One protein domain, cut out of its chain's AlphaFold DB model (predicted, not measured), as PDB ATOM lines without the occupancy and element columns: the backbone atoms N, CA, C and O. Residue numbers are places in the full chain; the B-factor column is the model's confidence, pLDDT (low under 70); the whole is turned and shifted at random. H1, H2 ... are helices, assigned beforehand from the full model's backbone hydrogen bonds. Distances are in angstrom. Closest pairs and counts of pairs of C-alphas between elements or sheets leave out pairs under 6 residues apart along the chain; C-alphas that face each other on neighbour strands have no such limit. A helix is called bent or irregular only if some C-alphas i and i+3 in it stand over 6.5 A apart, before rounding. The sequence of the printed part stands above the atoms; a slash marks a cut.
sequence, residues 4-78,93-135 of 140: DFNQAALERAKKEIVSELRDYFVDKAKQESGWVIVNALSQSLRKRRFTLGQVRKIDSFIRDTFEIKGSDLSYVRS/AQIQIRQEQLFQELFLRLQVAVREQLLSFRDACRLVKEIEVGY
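AT A GLANCE: This is residues 4 to 78 and 93 to 135 of the 140 residues of an uncharacterized protein of Desulfobulbus propionicus (UniProt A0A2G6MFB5). One very long helix, H1, runs out of a small bundle of helices like a handle: its residues 4 to 26 stick out free, and the part of it near its other end packs on H4 and H5, while H2 packs on H5 and short H3 lies crosswise on H5. The 118 printed residues hold five named helices, H1 to H5 in chain order, and no named strand; the class is all helix. The whole is elongated, spanning 74 by 38 by 23 A, and only just loose, close to extended, with a radius of gyration of the C-alphas of 20.0 A.

IN THESE COORDINATES: H1, residues 4 to 46, is 62.8 A long, from C-alpha 4 at (-44.524, -19.622, -7.098) to C-alpha 46 at (-23.042, 30.478, 24.136). H4, residues 95 to 115, measures 30.2 A, H2, residues 52 to 66, 20.9 A, and H5, residues 121 to 134, 19.8 A, ending at C-alpha 134 (-25.347, 31.557, 29.940). H3, residues 70 to 78, 16.4 A, is irregular: C-alphas 75 and 78 are 7.1 A apart.

HOW THE PARTS SIT: H1, H2, H4 and H5 form a bundle, helices set roughly along one another. With residues 38 to 46 alone H1 touches H5, the same way at a shallow tilt of 11 degrees; their closest C-alphas, Arg 46 and Gly 134, are 6.3 A apart. Residues 34 to 41 alone touch H4, opposite ways at 33 degrees, a shallow tilt only just short of steep; the closest C-alphas are Gly 34 and Ala 113, 6.3 A. H5, the hub, also touches H2 (C-alphas Asp 59 and Val 128, 5.9 A) and, about perpendicular at 88 degrees, H3 (Leu 73 and Cys 125, 6.0 A). H1 and H3 are apart. Every O i to N i+4 pair is within hydrogen-bond range in H1, H2, H4 and H5; H3 has 0 of 5, and 2 of 6 O i to N i+3 pairs.

THE WHOLE: Without residues 4 to 26 the body spans 39 by 30 by 23 A. Residues 79 to 92 are not printed, and C-alphas 78 and 93 are 39.4 A apart across the cut. The links H1 to H2, H2 to H3 and H4 to H5 are tight. Mean pLDDT of the printed part is 80.6; residues 4 to 5, 73 to 78 and 93 to 98 are under 70.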
ATOM      1  N   ASP A   4     -43.761 -20.832  -7.463       61.19
ATOM      2  CA  ASP A   4     -44.524 -19.622  -7.098       61.19
ATOM      3  C   ASP A   4     -44.440 -19.243  -5.611       61.19
ATOM      4  O   ASP A   4     -44.353 -18.067  -5.263       61.19
ATOM      5  N   PHE A   5     -44.440 -20.227  -4.706       61.53
ATOM      6  CA  PHE A   5     -44.483 -19.952  -3.263       61.53
ATOM      7  C   PHE A   5     -43.179 -19.345  -2.740       61.53
ATOM      8  O   PHE A   5     -43.214 -18.379  -1.977       61.53
ATOM      9  N   ASN A   6     -42.033 -19.863  -3.188       70.69
ATOM     10  CA  ASN A   6     -40.724 -19.334  -2.801       70.69
ATOM     11  C   ASN A   6     -40.485 -17.941  -3.393       70.69
ATOM     12  O   ASN A   6     -39.912 -17.079  -2.730       70.69
ATOM     13  N   GLN A   7     -40.969 -17.695  -4.611       72.06
ATOM     14  CA  GLN A   7     -40.829 -16.405  -5.279       72.06
ATOM     15  C   GLN A   7     -41.730 -15.338  -4.633       72.06
ATOM     16  O   GLN A   7     -41.278 -14.226  -4.367       72.06
ATOM     17  N   ALA A   8     -42.961 -15.697  -4.254       72.88
ATOM     18  CA  ALA A   8     -43.849 -14.821  -3.489       72.88
ATOM     19  C   ALA A   8     -43.343 -14.544  -2.059       72.88
ATOM     20  O   ALA A   8     -43.517 -13.436  -1.549       72.88
ATOM     21  N   ALA A   9     -42.712 -15.524  -1.401       72.62
ATOM     22  CA  ALA A   9     -42.091 -15.338  -0.089       72.62
ATOM     23  C   ALA A   9     -40.876 -14.397  -0.157       72.62
ATOM     24  O   ALA A   9     -40.759 -13.489   0.665       72.62
ATOM     25  N   LEU A  10     -40.026 -14.552  -1.179       79.50
ATOM     26  CA  LEU A  10     -38.883 -13.671  -1.427       79.50
ATOM     27  C   LEU A  10     -39.325 -12.225  -1.710       79.50
ATOM     28  O   LEU A  10     -38.754 -11.284  -1.166       79.50
ATOM     29  N   GLU A  11     -40.371 -12.037  -2.518       79.56
ATOM     30  CA  GLU A  11     -40.930 -10.710  -2.812       79.56
ATOM     31  C   GLU A  11     -41.548 -10.042  -1.573       79.56
ATOM     32  O   GLU A  11     -41.434  -8.825  -1.410       79.56
ATOM     33  N   ARG A  12     -42.162 -10.811  -0.660       74.81
ATOM     34  CA  ARG A  12     -42.621 -10.275   0.635       74.81
ATOM     35  C   ARG A  12     -41.451  -9.833   1.511       74.81
ATOM     36  O   ARG A  12     -41.455  -8.688   1.949       74.81
ATOM     37  N   ALA A  13     -40.440 -10.682   1.685       77.94
ATOM     38  CA  ALA A  13     -39.258 -10.354   2.486       77.94
ATOM     39  C   ALA A  13     -38.509  -9.131   1.930       77.94
ATOM     40  O   ALA A  13     -38.084  -8.252   2.671       77.94
ATOM     41  N   LYS A  14     -38.407  -9.015   0.601       81.38
ATOM     42  CA  LYS A  14     -37.808  -7.847  -0.053       81.38
ATOM     43  C   LYS A  14     -38.591  -6.564   0.230       81.38
ATOM     44  O   LYS A  14     -37.980  -5.528   0.479       81.38
ATOM     45  N   LYS A  15     -39.927  -6.611   0.192       84.44
ATOM     46  CA  LYS A  15     -40.777  -5.453   0.526       84.44
ATOM     47  C   LYS A  15     -40.635  -5.041   1.989       84.44
ATOM     48  O   LYS A  15     -40.586  -3.847   2.261       84.44
ATOM     49  N   GLU A  16     -40.540  -6.010   2.890       87.44
ATOM     50  CA  GLU A  16     -40.329  -5.780   4.322       87.44
ATOM     51  C   GLU A  16     -38.980  -5.099   4.580       87.44
ATOM     52  O   GLU A  16     -38.955  -3.999   5.123       87.44
ATOM     53  N   ILE A  17     -37.885  -5.639   4.033       85.81
ATOM     54  CA  ILE A  17     -36.539  -5.046   4.141       85.81
ATOM     55  C   ILE A  17     -36.494  -3.622   3.568       85.81
ATOM     56  O   ILE A  17     -35.868  -2.731   4.138       85.81
ATOM     57  N   VAL A  18     -37.152  -3.373   2.430       87.12
ATOM     58  CA  VAL A  18     -37.215  -2.023   1.841       87.12
ATOM     59  C   VAL A  18     -37.991  -1.058   2.741       87.12
ATOM     60  O   VAL A  18     -37.608   0.107   2.837       87.12
ATOM     61  N   SER A  19     -39.052  -1.525   3.406       84.94
ATOM     62  CA  SER A  19     -39.792  -0.720   4.383       84.94
ATOM     63  C   SER A  19     -38.922  -0.386   5.594       84.94
ATOM     64  O   SER A  19     -38.786   0.786   5.925       84.94
ATOM     65  N   GLU A  20     -38.260  -1.383   6.185       85.12
ATOM     66  CA  GLU A  20     -37.377  -1.191   7.341       85.12
ATOM     67  C   GLU A  20     -36.223  -0.228   7.036       85.12
ATOM     68  O   GLU A  20     -35.926   0.671   7.822       85.12
ATOM     69  N   LEU A  21     -35.592  -0.363   5.863       81.69
ATOM     70  CA  LEU A  21     -34.541   0.556   5.426       81.69
ATOM     71  C   LEU A  21     -35.075   1.977   5.249       81.69
ATOM     72  O   LEU A  21     -34.413   2.936   5.648       81.69
ATOM     73  N   ARG A  22     -36.264   2.133   4.656       84.38
ATOM     74  CA  ARG A  22     -36.893   3.445   4.492       84.38
ATOM     75  C   ARG A  22     -37.150   4.093   5.847       84.38
ATOM     76  O   ARG A  22     -36.795   5.257   6.013       84.38
ATOM     77  N   ASP A  23     -37.730   3.355   6.785       84.62
ATOM     78  CA  ASP A  23     -38.042   3.855   8.122       84.62
ATOM     79  C   ASP A  23     -36.756   4.253   8.858       84.62
ATOM     80  O   ASP A  23     -36.652   5.371   9.359       84.62
ATOM     81  N   TYR A  24     -35.712   3.421   8.771       81.50
ATOM     82  CA  TYR A  24     -34.390   3.735   9.310       81.50
ATOM     83  C   TYR A  24     -33.806   5.041   8.745       81.50
ATOM     84  O   TYR A  24     -33.317   5.885   9.501       81.50
ATOM     85  N   PHE A  25     -33.843   5.245   7.423       77.44
ATOM     86  CA  PHE A  25     -33.314   6.472   6.818       77.44
ATOM     87  C   PHE A  25     -34.158   7.704   7.151       77.44
ATOM     88  O   PHE A  25     -33.597   8.786   7.334       77.44
ATOM     89  N   VAL A  26     -35.480   7.556   7.255       80.06
ATOM     90  CA  VAL A  26     -36.377   8.636   7.684       80.06
ATOM     91  C   VAL A  26     -36.067   9.045   9.121       80.06
ATOM     92  O   VAL A  26     -35.908  10.236   9.392       80.06
ATOM     93  N   ASP A  27     -35.916   8.084  10.027       78.06
ATOM     94  CA  ASP A  27     -35.609   8.363  11.429       78.06
ATOM     95  C   ASP A  27     -34.215   8.965  11.597       78.06
ATOM     96  O   ASP A  27     -34.042   9.937  12.336       78.06
ATOM     97  N   LYS A  28     -33.230   8.476  10.841       76.44
ATOM     98  CA  LYS A  28     -31.889   9.064  10.828       76.44
ATOM     99  C   LYS A  28     -31.901  10.514  10.332       76.44
ATOM    100  O   LYS A  28     -31.292  11.376  10.961       76.44
ATOM    101  N   ALA A  29     -32.635  10.809   9.259       73.44
ATOM    102  CA  ALA A  29     -32.766  12.172   8.745       73.44
ATOM    103  C   ALA A  29     -33.447  13.112   9.759       73.44
ATOM    104  O   ALA A  29     -33.024  14.256   9.933       73.44
ATOM    105  N   LYS A  30     -34.469  12.623  10.473       78.12
ATOM    106  CA  LYS A  30     -35.124  13.362  11.564       78.12
ATOM    107  C   LYS A  30     -34.160  13.674  12.710       78.12
ATOM    108  O   LYS A  30     -34.122  14.812  13.173       78.12
ATOM    109  N   GLN A  31     -33.359  12.694  13.131       75.62
ATOM    110  CA  GLN A  31     -32.351  12.874  14.181       75.62
ATOM    111  C   GLN A  31     -31.286  13.901  13.782       75.62
ATOM    112  O   GLN A  31     -30.960  14.787  14.573       75.62
ATOM    113  N   GLU A  32     -30.770  13.823  12.552       73.62
ATOM    114  CA  GLU A  32     -29.804  14.795  12.030       73.62
ATOM    115  C   GLU A  32     -30.406  16.210  11.992       73.62
ATOM    116  O   GLU A  32     -29.763  17.166  12.429       73.62
ATOM    117  N   SER A  33     -31.666  16.343  11.565       80.38
ATOM    118  CA  SER A  33     -32.394  17.620  11.560       80.38
ATOM    119  C   SER A  33     -32.553  18.209  12.969       80.38
ATOM    120  O   SER A  33     -32.204  19.372  13.202       80.38
ATOM    121  N   GLY A  34     -32.998  17.400  13.940       81.69
ATOM    122  CA  GLY A  34     -33.123  17.812  15.341       81.69
ATOM    123  C   GLY A  34     -31.784  18.255  15.940       81.69
ATOM    124  O   GLY A  34     -31.688  19.329  16.540       81.69
ATOM    125  N   TRP A  35     -30.718  17.486  15.693       82.19
ATOM    126  CA  TRP A  35     -29.369  17.799  16.167       82.19
ATOM    127  C   TRP A  35     -28.843  19.136  15.628       82.19
ATOM    128  O   TRP A  35     -28.274  19.926  16.388       82.19
ATOM    129  N   VAL A  36     -29.060  19.429  14.339       82.69
ATOM    130  CA  VAL A  36     -28.636  20.700  13.723       82.69
ATOM    131  C   VAL A  36     -29.305  21.895  14.406       82.69
ATOM    132  O   VAL A  36     -28.636  22.895  14.681       82.69
ATOM    133  N   ILE A  37     -30.599  21.795  14.719       86.56
ATOM    134  CA  ILE A  37     -31.369  22.878  15.351       86.56
ATOM    135  C   ILE A  37     -30.889  23.120  16.784       86.56
ATOM    136  O   ILE A  37     -30.595  24.262  17.149       86.56
ATOM    137  N   VAL A  38     -30.737  22.051  17.572       86.62
ATOM    138  CA  VAL A  38     -30.232  22.128  18.952       86.62
ATOM    139  C   VAL A  38     -28.833  22.742  18.973       86.62
ATOM    140  O   VAL A  38     -28.583  23.685  19.721       86.62
ATOM    141  N   ASN A  39     -27.930  22.286  18.101       85.31
ATOM    142  CA  ASN A  39     -26.567  22.811  18.032       85.31
ATOM    143  C   ASN A  39     -26.535  24.295  17.620       85.31
ATOM    144  O   ASN A  39     -25.789  25.085  18.202       85.31
ATOM    145  N   ALA A  40     -27.364  24.711  16.657       84.81
ATOM    146  CA  ALA A  40     -27.445  26.109  16.229       84.81
ATOM    147  C   ALA A  40     -27.941  27.040  17.352       84.81
ATOM    148  O   ALA A  40     -27.394  28.138  17.537       84.81
ATOM    149  N   LEU A  41     -28.938  26.599  18.128       88.00
ATOM    150  CA  LEU A  41     -29.430  27.319  19.305       88.00
ATOM    151  C   LEU A  41     -28.372  27.382  20.403       88.00
ATOM    152  O   LEU A  41     -28.044  28.479  20.850       88.00
ATOM    153  N   SER A  42     -27.777  26.244  20.765       87.12
ATOM    154  CA  SER A  42     -26.691  26.159  21.745       87.12
ATOM    155  C   SER A  42     -25.534  27.097  21.414       87.12
ATOM    156  O   SER A  42     -25.075  27.872  22.254       87.12
ATOM    157  N   GLN A  43     -25.072  27.104  20.161       85.38
ATOM    158  CA  GLN A  43     -24.011  28.016  19.736       85.38
ATOM    159  C   GLN A  43     -24.428  29.485  19.823       85.38
ATOM    160  O   GLN A  43     -23.604  30.332  20.172       85.38
ATOM    161  N   SER A  44     -25.681  29.802  19.499       85.88
ATOM    162  CA  SER A  44     -26.195  31.171  19.571       85.88
ATOM    163  C   SER A  44     -26.333  31.655  21.017       85.88
ATOM    164  O   SER A  44     -25.966  32.797  21.300       85.88
ATOM    165  N   LEU A  45     -26.752  30.774  21.932       85.62
ATOM    166  CA  LEU A  45     -26.799  31.015  23.377       85.62
ATOM    167  C   LEU A  45     -25.398  31.247  23.955       85.62
ATOM    168  O   LEU A  45     -25.153  32.277  24.581       85.62
ATOM    169  N   ARG A  46     -24.439  30.356  23.667       83.81
ATOM    170  CA  ARG A  46     -23.042  30.478  24.136       83.81
ATOM    171  C   ARG A  46     -22.359  31.748  23.629       83.81
ATOM    172  O   ARG A  46     -21.618  32.390  24.363       83.81
ATOM    173  N   LYS A  47     -22.640  32.150  22.383       83.75
ATOM    174  CA  LYS A  47     -22.131  33.397  21.779       83.75
ATOM    175  C   LYS A  47     -22.911  34.646  22.202       83.75
ATOM    176  O   LYS A  47     -22.671  35.713  21.644       83.75
ATOM    177  N   ARG A  48     -23.866  34.514  23.129       82.31
ATOM    178  CA  ARG A  48     -24.734  35.589  23.629       82.31
ATOM    179  C   ARG A  48     -25.421  36.403  22.524       82.31
ATOM    180  O   ARG A  48     -25.544  37.621  22.616       82.31
ATOM    181  N   ARG A  49     -25.860  35.732  21.453       84.00
ATOM    182  CA  ARG A  49     -26.476  36.386  20.280       84.00
ATOM    183  C   ARG A  49     -27.931  36.791  20.491       84.00
ATOM    184  O   ARG A  49     -28.462  37.536  19.674       84.00
ATOM    185  N   PHE A  50     -28.564  36.287  21.547       85.50
ATOM    186  CA  PHE A  50     -29.949  36.582  21.885       85.50
ATOM    187  C   PHE A  50     -30.040  37.556  23.053       85.50
ATOM    188  O   PHE A  50     -29.219  37.523  23.975       85.50
ATOM    189  N   THR A  51     -31.071  38.396  23.027       87.12
ATOM    190  CA  THR A  51     -31.430  39.258  24.157       87.12
ATOM    191  C   THR A  51     -32.044  38.436  25.288       87.12
ATOM    192  O   THR A  51     -32.572  37.346  25.070       87.12
ATOM    193  N   LEU A  52     -32.055  38.977  26.509       85.75
ATOM    194  CA  LEU A  52     -32.657  38.286  27.654       85.75
ATOM    195  C   LEU A  52     -34.143  37.956  27.422       85.75
ATOM    196  O   LEU A  52     -34.599  36.877  27.784       85.75
ATOM    197  N   GLY A  53     -34.896  38.855  26.777       85.50
ATOM    198  CA  GLY A  53     -36.304  38.618  26.445       85.50
ATOM    199  C   GLY A  53     -36.499  37.483  25.433       85.50
ATOM    200  O   GLY A  53     -37.423  36.688  25.572       85.50
ATOM    201  N   GLN A  54     -35.610  37.371  24.445       88.25
ATOM    202  CA  GLN A  54     -35.604  36.272  23.473       88.25
ATOM    203  C   GLN A  54     -35.267  34.932  24.132       88.25
ATOM    204  O   GLN A  54     -35.927  33.930  23.880       88.25
ATOM    205  N   VAL A  55     -34.280  34.931  25.025       88.56
ATOM    206  CA  VAL A  55     -33.890  33.741  25.785       88.56
ATOM    207  C   VAL A  55     -35.011  33.275  26.707       88.56
ATOM    208  O   VAL A  55     -35.316  32.089  26.719       88.56
ATOM    209  N   ARG A  56     -35.696  34.196  27.396       89.25
ATOM    210  CA  ARG A  56     -36.888  33.875  28.200       89.25
ATOM    211  C   ARG A  56     -37.996  33.240  27.363       89.25
ATOM    212  O   ARG A  56     -38.610  32.285  27.810       89.25
ATOM    213  N   LYS A  57     -38.226  33.726  26.136       91.50
ATOM    214  CA  LYS A  57     -39.201  33.108  25.220       91.50
ATOM    215  C   LYS A  57     -38.828  31.666  24.875       91.50
ATOM    216  O   LYS A  57     -39.714  30.821  24.843       91.50
ATOM    217  N   ILE A  58     -37.545  31.392  24.621       91.19
ATOM    218  CA  ILE A  58     -37.059  30.028  24.365       91.19
ATOM    219  C   ILE A  58     -37.232  29.161  25.616       91.19
ATOM    220  O   ILE A  58     -37.777  28.069  25.513       91.19
ATOM    221  N   ASP A  59     -36.799  29.653  26.778       90.50
ATOM    222  CA  ASP A  59     -36.869  28.927  28.049       90.50
ATOM    223  C   ASP A  59     -38.309  28.551  28.411       90.50
ATOM    224  O   ASP A  59     -38.598  27.369  28.573       90.50
ATOM    225  N   SER A  60     -39.229  29.525  28.435       90.88
ATOM    226  CA  SER A  60     -40.648  29.264  28.703       90.88
ATOM    227  C   SER A  60     -41.237  28.295  27.684       90.88
ATOM    228  O   SER A  60     -41.844  27.308  28.073       90.88
ATOM    229  N   PHE A  61     -40.986  28.502  26.385       92.62
ATOM    230  CA  PHE A  61     -41.497  27.600  25.354       92.62
ATOM    231  C   PHE A  61     -41.041  26.150  25.570       92.62
ATOM    232  O   PHE A  61     -41.865  25.238  25.522       92.62
ATOM    233  N   ILE A  62     -39.747  25.923  25.818       91.00
ATOM    234  CA  ILE A  62     -39.208  24.571  26.004       91.00
ATOM    235  C   ILE A  62     -39.723  23.958  27.311       91.00
ATOM    236  O   ILE A  62     -40.149  22.804  27.309       91.00
ATOM    237  N   ARG A  63     -39.714  24.711  28.416       90.38
ATOM    238  CA  ARG A  63     -40.187  24.216  29.716       90.38
ATOM    239  C   ARG A  63     -41.665  23.869  29.700       90.38
ATOM    240  O   ARG A  63     -42.008  22.807  30.200       90.38
ATOM    241  N   ASP A  64     -42.502  24.711  29.102       90.06
ATOM    242  CA  ASP A  64     -43.946  24.481  29.024       90.06
ATOM    243  C   ASP A  64     -44.265  23.289  28.116       90.06
ATOM    244  O   ASP A  64     -45.129  22.478  28.428       90.06
ATOM    245  N   THR A  65     -43.531  23.141  27.008       90.12
ATOM    246  CA  THR A  65     -43.736  22.038  26.057       90.12
ATOM    247  C   THR A  65     -43.339  20.684  26.645       90.12
ATOM    248  O   THR A  65     -44.041  19.696  26.451       90.12
ATOM    249  N   PHE A  66     -42.181  20.616  27.305       87.88
ATOM    250  CA  PHE A  66     -41.618  19.364  27.816       87.88
ATOM    251  C   PHE A  66     -41.895  19.149  29.309       87.88
ATOM    252  O   PHE A  66     -41.405  18.177  29.873       87.88
ATOM    253  N   GLU A  67     -42.642  20.050  29.952       87.88
ATOM    254  CA  GLU A  67     -42.940  20.044  31.391       87.88
ATOM    255  C   GLU A  67     -41.684  19.929  32.285       87.88
ATOM    256  O   GLU A  67     -41.689  19.262  33.322       87.88
ATOM    257  N   ILE A  68     -40.583  20.583  31.886       85.19
ATOM    258  CA  ILE A  68     -39.272  20.459  32.548       85.19
ATOM    259  C   ILE A  68     -39.288  21.150  33.912       85.19
ATOM    260  O   ILE A  68     -39.425  22.374  34.018       85.19
ATOM    261  N   LYS A  69     -39.028  20.375  34.963       82.06
ATOM    262  CA  LYS A  69     -38.891  20.854  36.340       82.06
ATOM    263  C   LYS A  69     -37.425  21.119  36.670       82.06
ATOM    264  O   LYS A  69     -36.513  20.537  36.088       82.06
ATOM    265  N   GLY A  70     -37.173  21.972  37.667       72.88
ATOM    266  CA  GLY A  70     -35.805  22.277  38.115       72.88
ATOM    267  C   GLY A  70     -35.001  21.039  38.550       72.88
ATOM    268  O   GLY A  70     -33.783  21.007  38.394       72.88
ATOM    269  N   SER A  71     -35.674  19.984  39.024       70.19
ATOM    270  CA  SER A  71     -35.060  18.691  39.356       70.19
ATOM    271  C   SER A  71     -34.427  17.988  38.154       70.19
ATOM    272  O   SER A  71     -33.396  17.331  38.307       70.19
ATOM    273  N   ASP A  72     -34.994  18.150  36.962       73.06
ATOM    274  CA  ASP A  72     -34.630  17.373  35.769       73.06
ATOM    275  C   ASP A  72     -33.284  17.831  35.185       73.06
ATOM    276  O   ASP A  72     -32.571  17.084  34.513       73.06
ATOM    277  N   LEU A  73     -32.873  19.053  35.526       67.88
ATOM    278  CA  LEU A  73     -31.627  19.680  35.078       67.88
ATOM    279  C   LEU A  73     -30.390  19.174  35.837       67.88
ATOM    280  O   LEU A  73     -29.254  19.338  35.378       67.88
ATOM    281  N   SER A  74     -30.593  18.515  36.981       60.34
ATOM    282  CA  SER A  74     -29.513  17.977  37.818       60.34
ATOM    283  C   SER A  74     -28.714  16.858  37.126       60.34
ATOM    284  O   SER A  74     -27.500  16.759  37.324       60.34
ATOM    285  N   TYR A  75     -29.355  16.091  36.234       50.50
ATOM    286  CA  TYR A  75     -28.763  14.956  35.512       50.50
ATOM    287  C   TYR A  75     -27.849  15.343  34.340       50.50
ATOM    288  O   TYR A  75     -27.029  14.540  33.900       50.50
ATOM    289  N   VAL A  76     -27.925  16.578  33.833       56.00
ATOM    290  CA  VAL A  76     -27.135  17.026  32.667       56.00
ATOM    291  C   VAL A  76     -25.694  17.421  33.062       56.00
ATOM    292  O   VAL A  76     -24.896  17.845  32.233       56.00
ATOM    293  N   ARG A  77     -25.316  17.317  34.347       48.44
ATOM    294  CA  ARG A  77     -23.996  17.717  34.889       48.44
ATOM    295  C   ARG A  77     -22.795  16.889  34.408       48.44
ATOM    296  O   ARG A  77     -21.674  17.358  34.541       48.44
ATOM    297  N   SER A  78     -22.989  15.700  33.848       46.56
ATOM    298  CA  SER A  78     -21.901  14.740  33.603       46.56
ATOM    299  C   SER A  78     -21.186  14.854  32.244       46.56
ATOM    300  O   SER A  78     -20.320  14.031  31.967       46.56
ATOM    301  N   ALA A  93     -25.101  48.784  16.283       44.56
ATOM    302  CA  ALA A  93     -26.108  49.514  15.493       44.56
ATOM    303  C   ALA A  93     -26.680  48.895  14.189       44.56
ATOM    304  O   ALA A  93     -27.889  48.986  14.014       44.56
ATOM    305  N   GLN A  94     -25.939  48.176  13.330       45.69
ATOM    306  CA  GLN A  94     -26.559  47.423  12.197       45.69
ATOM    307  C   GLN A  94     -26.840  45.940  12.506       45.69
ATOM    308  O   GLN A  94     -27.502  45.236  11.743       45.69
ATOM    309  N   ILE A  95     -26.364  45.457  13.654       53.84
ATOM    310  CA  ILE A  95     -26.441  44.048  14.053       53.84
ATOM    311  C   ILE A  95     -27.812  43.663  14.638       53.84
ATOM    312  O   ILE A  95     -28.206  42.503  14.523       53.84
ATOM    313  N   GLN A  96     -28.574  44.605  15.205       55.81
ATOM    314  CA  GLN A  96     -29.828  44.287  15.909       55.81
ATOM    315  C   GLN A  96     -30.926  43.721  14.993       55.81
ATOM    316  O   GLN A  96     -31.513  42.699  15.336       55.81
ATOM    317  N   ILE A  97     -31.150  44.298  13.804       59.44
ATOM    318  CA  ILE A  97     -32.185  43.809  12.866       59.44
ATOM    319  C   ILE A  97     -31.853  42.383  12.394       59.44
ATOM    320  O   ILE A  97     -32.718  41.509  12.347       59.44
ATOM    321  N   ARG A  98     -30.572  42.114  12.109       65.69
ATOM    322  CA  ARG A  98     -30.099  40.784  11.699       65.69
ATOM    323  C   ARG A  98     -30.161  39.766  12.843       65.69
ATOM    324  O   ARG A  98     -30.422  38.593  12.592       65.69
ATOM    325  N   GLN A  99     -29.927  40.193  14.085       72.06
ATOM    326  CA  GLN A  99     -30.080  39.344  15.272       72.06
ATOM    327  C   GLN A  99     -31.542  38.987  15.538       72.06
ATOM    328  O   GLN A  99     -31.829  37.851  15.905       72.06
ATOM    329  N   GLU A 100     -32.468  39.920  15.327       78.62
ATOM    330  CA  GLU A 100     -33.894  39.653  15.486       78.62
ATOM    331  C   GLU A 100     -34.410  38.676  14.426       78.62
ATOM    332  O   GLU A 100     -35.082  37.708  14.772       78.62
ATOM    333  N   GLN A 101     -34.016  38.852  13.162       82.56
ATOM    334  CA  GLN A 101     -34.319  37.890  12.097       82.56
ATOM    335  C   GLN A 101     -33.733  36.503  12.392       82.56
ATOM    336  O   GLN A 101     -34.443  35.505  12.287       82.56
ATOM    337  N   LEU A 102     -32.470  36.442  12.831       85.00
ATOM    338  CA  LEU A 102     -31.819  35.192  13.228       85.00
ATOM    339  C   LEU A 102     -32.570  34.501  14.374       85.00
ATOM    340  O   LEU A 102     -32.745  33.285  14.354       85.00
ATOM    341  N   PHE A 103     -33.007  35.266  15.376       89.69
ATOM    342  CA  PHE A 103     -33.806  34.734  16.473       89.69
ATOM    343  C   PHE A 103     -35.137  34.171  15.972       89.69
ATOM    344  O   PHE A 103     -35.453  33.032  16.296       89.69
ATOM    345  N   GLN A 104     -35.894  34.932  15.178       88.00
ATOM    346  CA  GLN A 104     -37.195  34.496  14.657       88.00
ATOM    347  C   GLN A 104     -37.066  33.211  13.834       88.00
ATOM    348  O   GLN A 104     -37.840  32.277  14.019       88.00
ATOM    349  N   GLU A 105     -36.048  33.131  12.976       87.38
ATOM    350  CA  GLU A 105     -35.784  31.947  12.166       87.38
ATOM    351  C   GLU A 105     -35.457  30.722  13.031       87.38
ATOM    352  O   GLU A 105     -36.041  29.653  12.846       87.38
ATOM    353  N   LEU A 106     -34.549  30.864  14.001       88.75
ATOM    354  CA  LEU A 106     -34.175  29.759  14.887       88.75
ATOM    355  C   LEU A 106     -35.314  29.357  15.828       88.75
ATOM    356  O   LEU A 106     -35.484  28.171  16.102       88.75
ATOM    357  N   PHE A 107     -36.111  30.318  16.289       91.62
ATOM    358  CA  PHE A 107     -37.258  30.056  17.148       91.62
ATOM    359  C   PHE A 107     -38.377  29.339  16.390       91.62
ATOM    360  O   PHE A 107     -38.923  28.362  16.896       91.62
ATOM    361  N   LEU A 108     -38.657  29.729  15.144       90.44
ATOM    362  CA  LEU A 108     -39.602  29.008  14.293       90.44
ATOM    363  C   LEU A 108     -39.124  27.575  14.024       90.44
ATOM    364  O   LEU A 108     -39.898  26.629  14.152       90.44
ATOM    365  N   ARG A 109     -37.837  27.395  13.702       86.62
ATOM    366  CA  ARG A 109     -37.245  26.061  13.508       86.62
ATOM    367  C   ARG A 109     -37.358  25.201  14.768       86.62
ATOM    368  O   ARG A 109     -37.663  24.019  14.656       86.62
ATOM    369  N   LEU A 110     -37.176  25.784  15.952       90.31
ATOM    370  CA  LEU A 110     -37.388  25.098  17.227       90.31
ATOM    371  C   LEU A 110     -38.846  24.658  17.407       90.31
ATOM    372  O   LEU A 110     -39.092  23.512  17.773       90.31
ATOM    373  N   GLN A 111     -39.808  25.539  17.125       89.50
ATOM    374  CA  GLN A 111     -41.236  25.217  17.213       89.50
ATOM    375  C   GLN A 111     -41.626  24.081  16.262       89.50
ATOM    376  O   GLN A 111     -42.349  23.165  16.656       89.50
ATOM    377  N   VAL A 112     -41.122  24.112  15.024       86.56
ATOM    378  CA  VAL A 112     -41.321  23.033  14.047       86.56
ATOM    379  C   VAL A 112     -40.697  21.735  14.551       86.56
ATOM    380  O   VAL A 112     -41.369  20.709  14.559       86.56
ATOM    381  N   ALA A 113     -39.462  21.779  15.052       87.06
ATOM    382  CA  ALA A 113     -38.776  20.601  15.570       87.06
ATOM    383  C   ALA A 113     -39.500  19.962  16.759       87.06
ATOM    384  O   ALA A 113     -39.572  18.741  16.853       87.06
ATOM    385  N   VAL A 114     -40.080  20.771  17.642       88.25
ATOM    386  CA  VAL A 114     -40.943  20.288  18.723       88.25
ATOM    387  C   VAL A 114     -42.204  19.626  18.171       88.25
ATOM    388  O   VAL A 114     -42.528  18.504  18.554       88.25
ATOM    389  N   ARG A 115     -42.904  20.292  17.246       86.88
ATOM    390  CA  ARG A 115     -44.145  19.778  16.646       86.88
ATOM    391  C   ARG A 115     -43.927  18.458  15.908       86.88
ATOM    392  O   ARG A 115     -44.782  17.579  15.958       86.88
ATOM    393  N   GLU A 116     -42.796  18.330  15.229       84.62
ATOM    394  CA  GLU A 116     -42.395  17.130  14.492       84.62
ATOM    395  C   GLU A 116     -41.711  16.075  15.378       84.62
ATOM    396  O   GLU A 116     -41.266  15.050  14.864       84.62
ATOM    397  N   GLN A 117     -41.646  16.296  16.700       83.88
ATOM    398  CA  GLN A 117     -41.015  15.396  17.676       83.88
ATOM    399  C   GLN A 117     -39.536  15.095  17.363       83.88
ATOM    400  O   GLN A 117     -39.023  14.019  17.660       83.88
ATOM    401  N   LEU A 118     -38.834  16.060  16.763       84.94
ATOM    402  CA  LEU A 118     -37.410  15.969  16.429       84.94
ATOM    403  C   LEU A 118     -36.503  16.281  17.626       84.94
ATOM    404  O   LEU A 118     -35.333  15.905  17.617       84.94
ATOM    405  N   LEU A 119     -37.014  16.997  18.634       86.12
ATOM    406  CA  LEU A 119     -36.286  17.261  19.876       86.12
ATOM    407  C   LEU A 119     -36.582  16.183  20.917       86.12
ATOM    408  O   LEU A 119     -37.737  15.960  21.282       86.12
ATOM    409  N   SER A 120     -35.527  15.585  21.466       86.31
ATOM    410  CA  SER A 120     -35.653  14.720  22.635       86.31
ATOM    411  C   SER A 120     -35.795  15.543  23.923       86.31
ATOM    412  O   SER A 120     -35.273  16.656  24.031       86.31
ATOM    413  N   PHE A 121     -36.427  14.966  24.951       85.50
ATOM    414  CA  PHE A 121     -36.497  15.570  26.292       85.50
ATOM    415  C   PHE A 121     -35.102  15.907  26.853       85.50
ATOM    416  O   PHE A 121     -34.904  16.926  27.514       85.50
ATOM    417  N   ARG A 122     -34.098  15.077  26.537       85.19
ATOM    418  CA  ARG A 122     -32.705  15.303  26.935       85.19
ATOM    419  C   ARG A 122     -32.127  16.566  26.295       85.19
ATOM    420  O   ARG A 122     -31.454  17.336  26.979       85.19
ATOM    421  N   ASP A 123     -32.378  16.780  25.007       85.88
ATOM    422  CA  ASP A 123     -31.896  17.966  24.292       85.88
ATOM    423  C   ASP A 123     -32.597  19.233  24.784       85.88
ATOM    424  O   ASP A 123     -31.953  20.265  24.974       85.88
ATOM    425  N   ALA A 124     -33.894  19.131  25.078       87.50
ATOM    426  CA  ALA A 124     -34.671  20.194  25.701       87.50
ATOM    427  C   ALA A 124     -34.084  20.599  27.068       87.50
ATOM    428  O   ALA A 124     -33.785  21.774  27.290       87.50
ATOM    429  N   CYS A 125     -33.801  19.627  27.946       87.12
ATOM    430  CA  CYS A 125     -33.141  19.875  29.235       87.12
ATOM    431  C   CYS A 125     -31.754  20.510  29.072       87.12
ATOM    432  O   CYS A 125     -31.378  21.404  29.831       87.12
ATOM    433  N   ARG A 126     -30.982  20.074  28.069       86.44
ATOM    434  CA  ARG A 126     -29.670  20.655  27.771       86.44
ATOM    435  C   ARG A 126     -29.778  22.126  27.371       86.44
ATOM    436  O   ARG A 126     -29.013  22.933  27.892       86.44
ATOM    437  N   LEU A 127     -30.703  22.477  26.476       88.38
ATOM    438  CA  LEU A 127     -30.911  23.865  26.050       88.38
ATOM    439  C   LEU A 127     -31.324  24.756  27.224       88.38
ATOM    440  O   LEU A 127     -30.746  25.825  27.404       88.38
ATOM    441  N   VAL A 128     -32.259  24.292  28.055       88.44
ATOM    442  CA  VAL A 128     -32.695  25.000  29.269       88.44
ATOM    443  C   VAL A 128     -31.526  25.238  30.227       88.44
ATOM    444  O   VAL A 128     -31.328  26.350  30.711       88.44
ATOM    445  N   LYS A 129     -30.679  24.231  30.451       84.81
ATOM    446  CA  LYS A 129     -29.493  24.390  31.300       84.81
ATOM    447  C   LYS A 129     -28.478  25.372  30.707       84.81
ATOM    448  O   LYS A 129     -27.901  26.176  31.434       84.81
ATOM    449  N   GLU A 130     -28.248  25.336  29.394       84.75
ATOM    450  CA  GLU A 130     -27.376  26.314  28.731       84.75
ATOM    451  C   GLU A 130     -27.918  27.745  28.855       84.75
ATOM    452  O   GLU A 130     -27.131  28.686  28.988       84.75
ATOM    453  N   ILE A 131     -29.243  27.913  28.873       87.38
ATOM    454  CA  ILE A 131     -29.895  29.189  29.169       87.38
ATOM    455  C   ILE A 131     -29.610  29.624  30.609       87.38
ATOM    456  O   ILE A 131     -29.108  30.730  30.797       87.38
ATOM    457  N   GLU A 132     -29.860  28.771  31.608       84.25
ATOM    458  CA  GLU A 132     -29.631  29.104  33.024       84.25
ATOM    459  C   GLU A 132     -28.175  29.509  33.305       84.25
ATOM    460  O   GLU A 132     -27.921  30.465  34.037       84.25
ATOM    461  N   VAL A 133     -27.214  28.809  32.693       82.00
ATOM    462  CA  VAL A 133     -25.781  29.093  32.861       82.00
ATOM    463  C   VAL A 133     -25.360  30.349  32.091       82.00
ATOM    464  O   VAL A 133     -24.619  31.185  32.608       82.00
ATOM    465  N   GLY A 134     -25.791  30.482  30.833       75.06
ATOM    466  CA  GLY A 134     -25.347  31.557  29.940       75.06
ATOM    467  C   GLY A 134     -26.017  32.906  30.210       75.06
ATOM    468  O   GLY A 134     -25.413  33.956  29.962       75.06
ATOM    469  N   TYR A 135     -27.242  32.862  30.732       79.19
ATOM    470  CA  TYR A 135     -28.126  33.990  30.984       79.19
ATOM    471  C   TYR A 135     -28.735  33.851  32.380       79.19
ATOM    472  O   TYR A 135     -29.916  33.520  32.486       79.19
TER     473      TYR A 135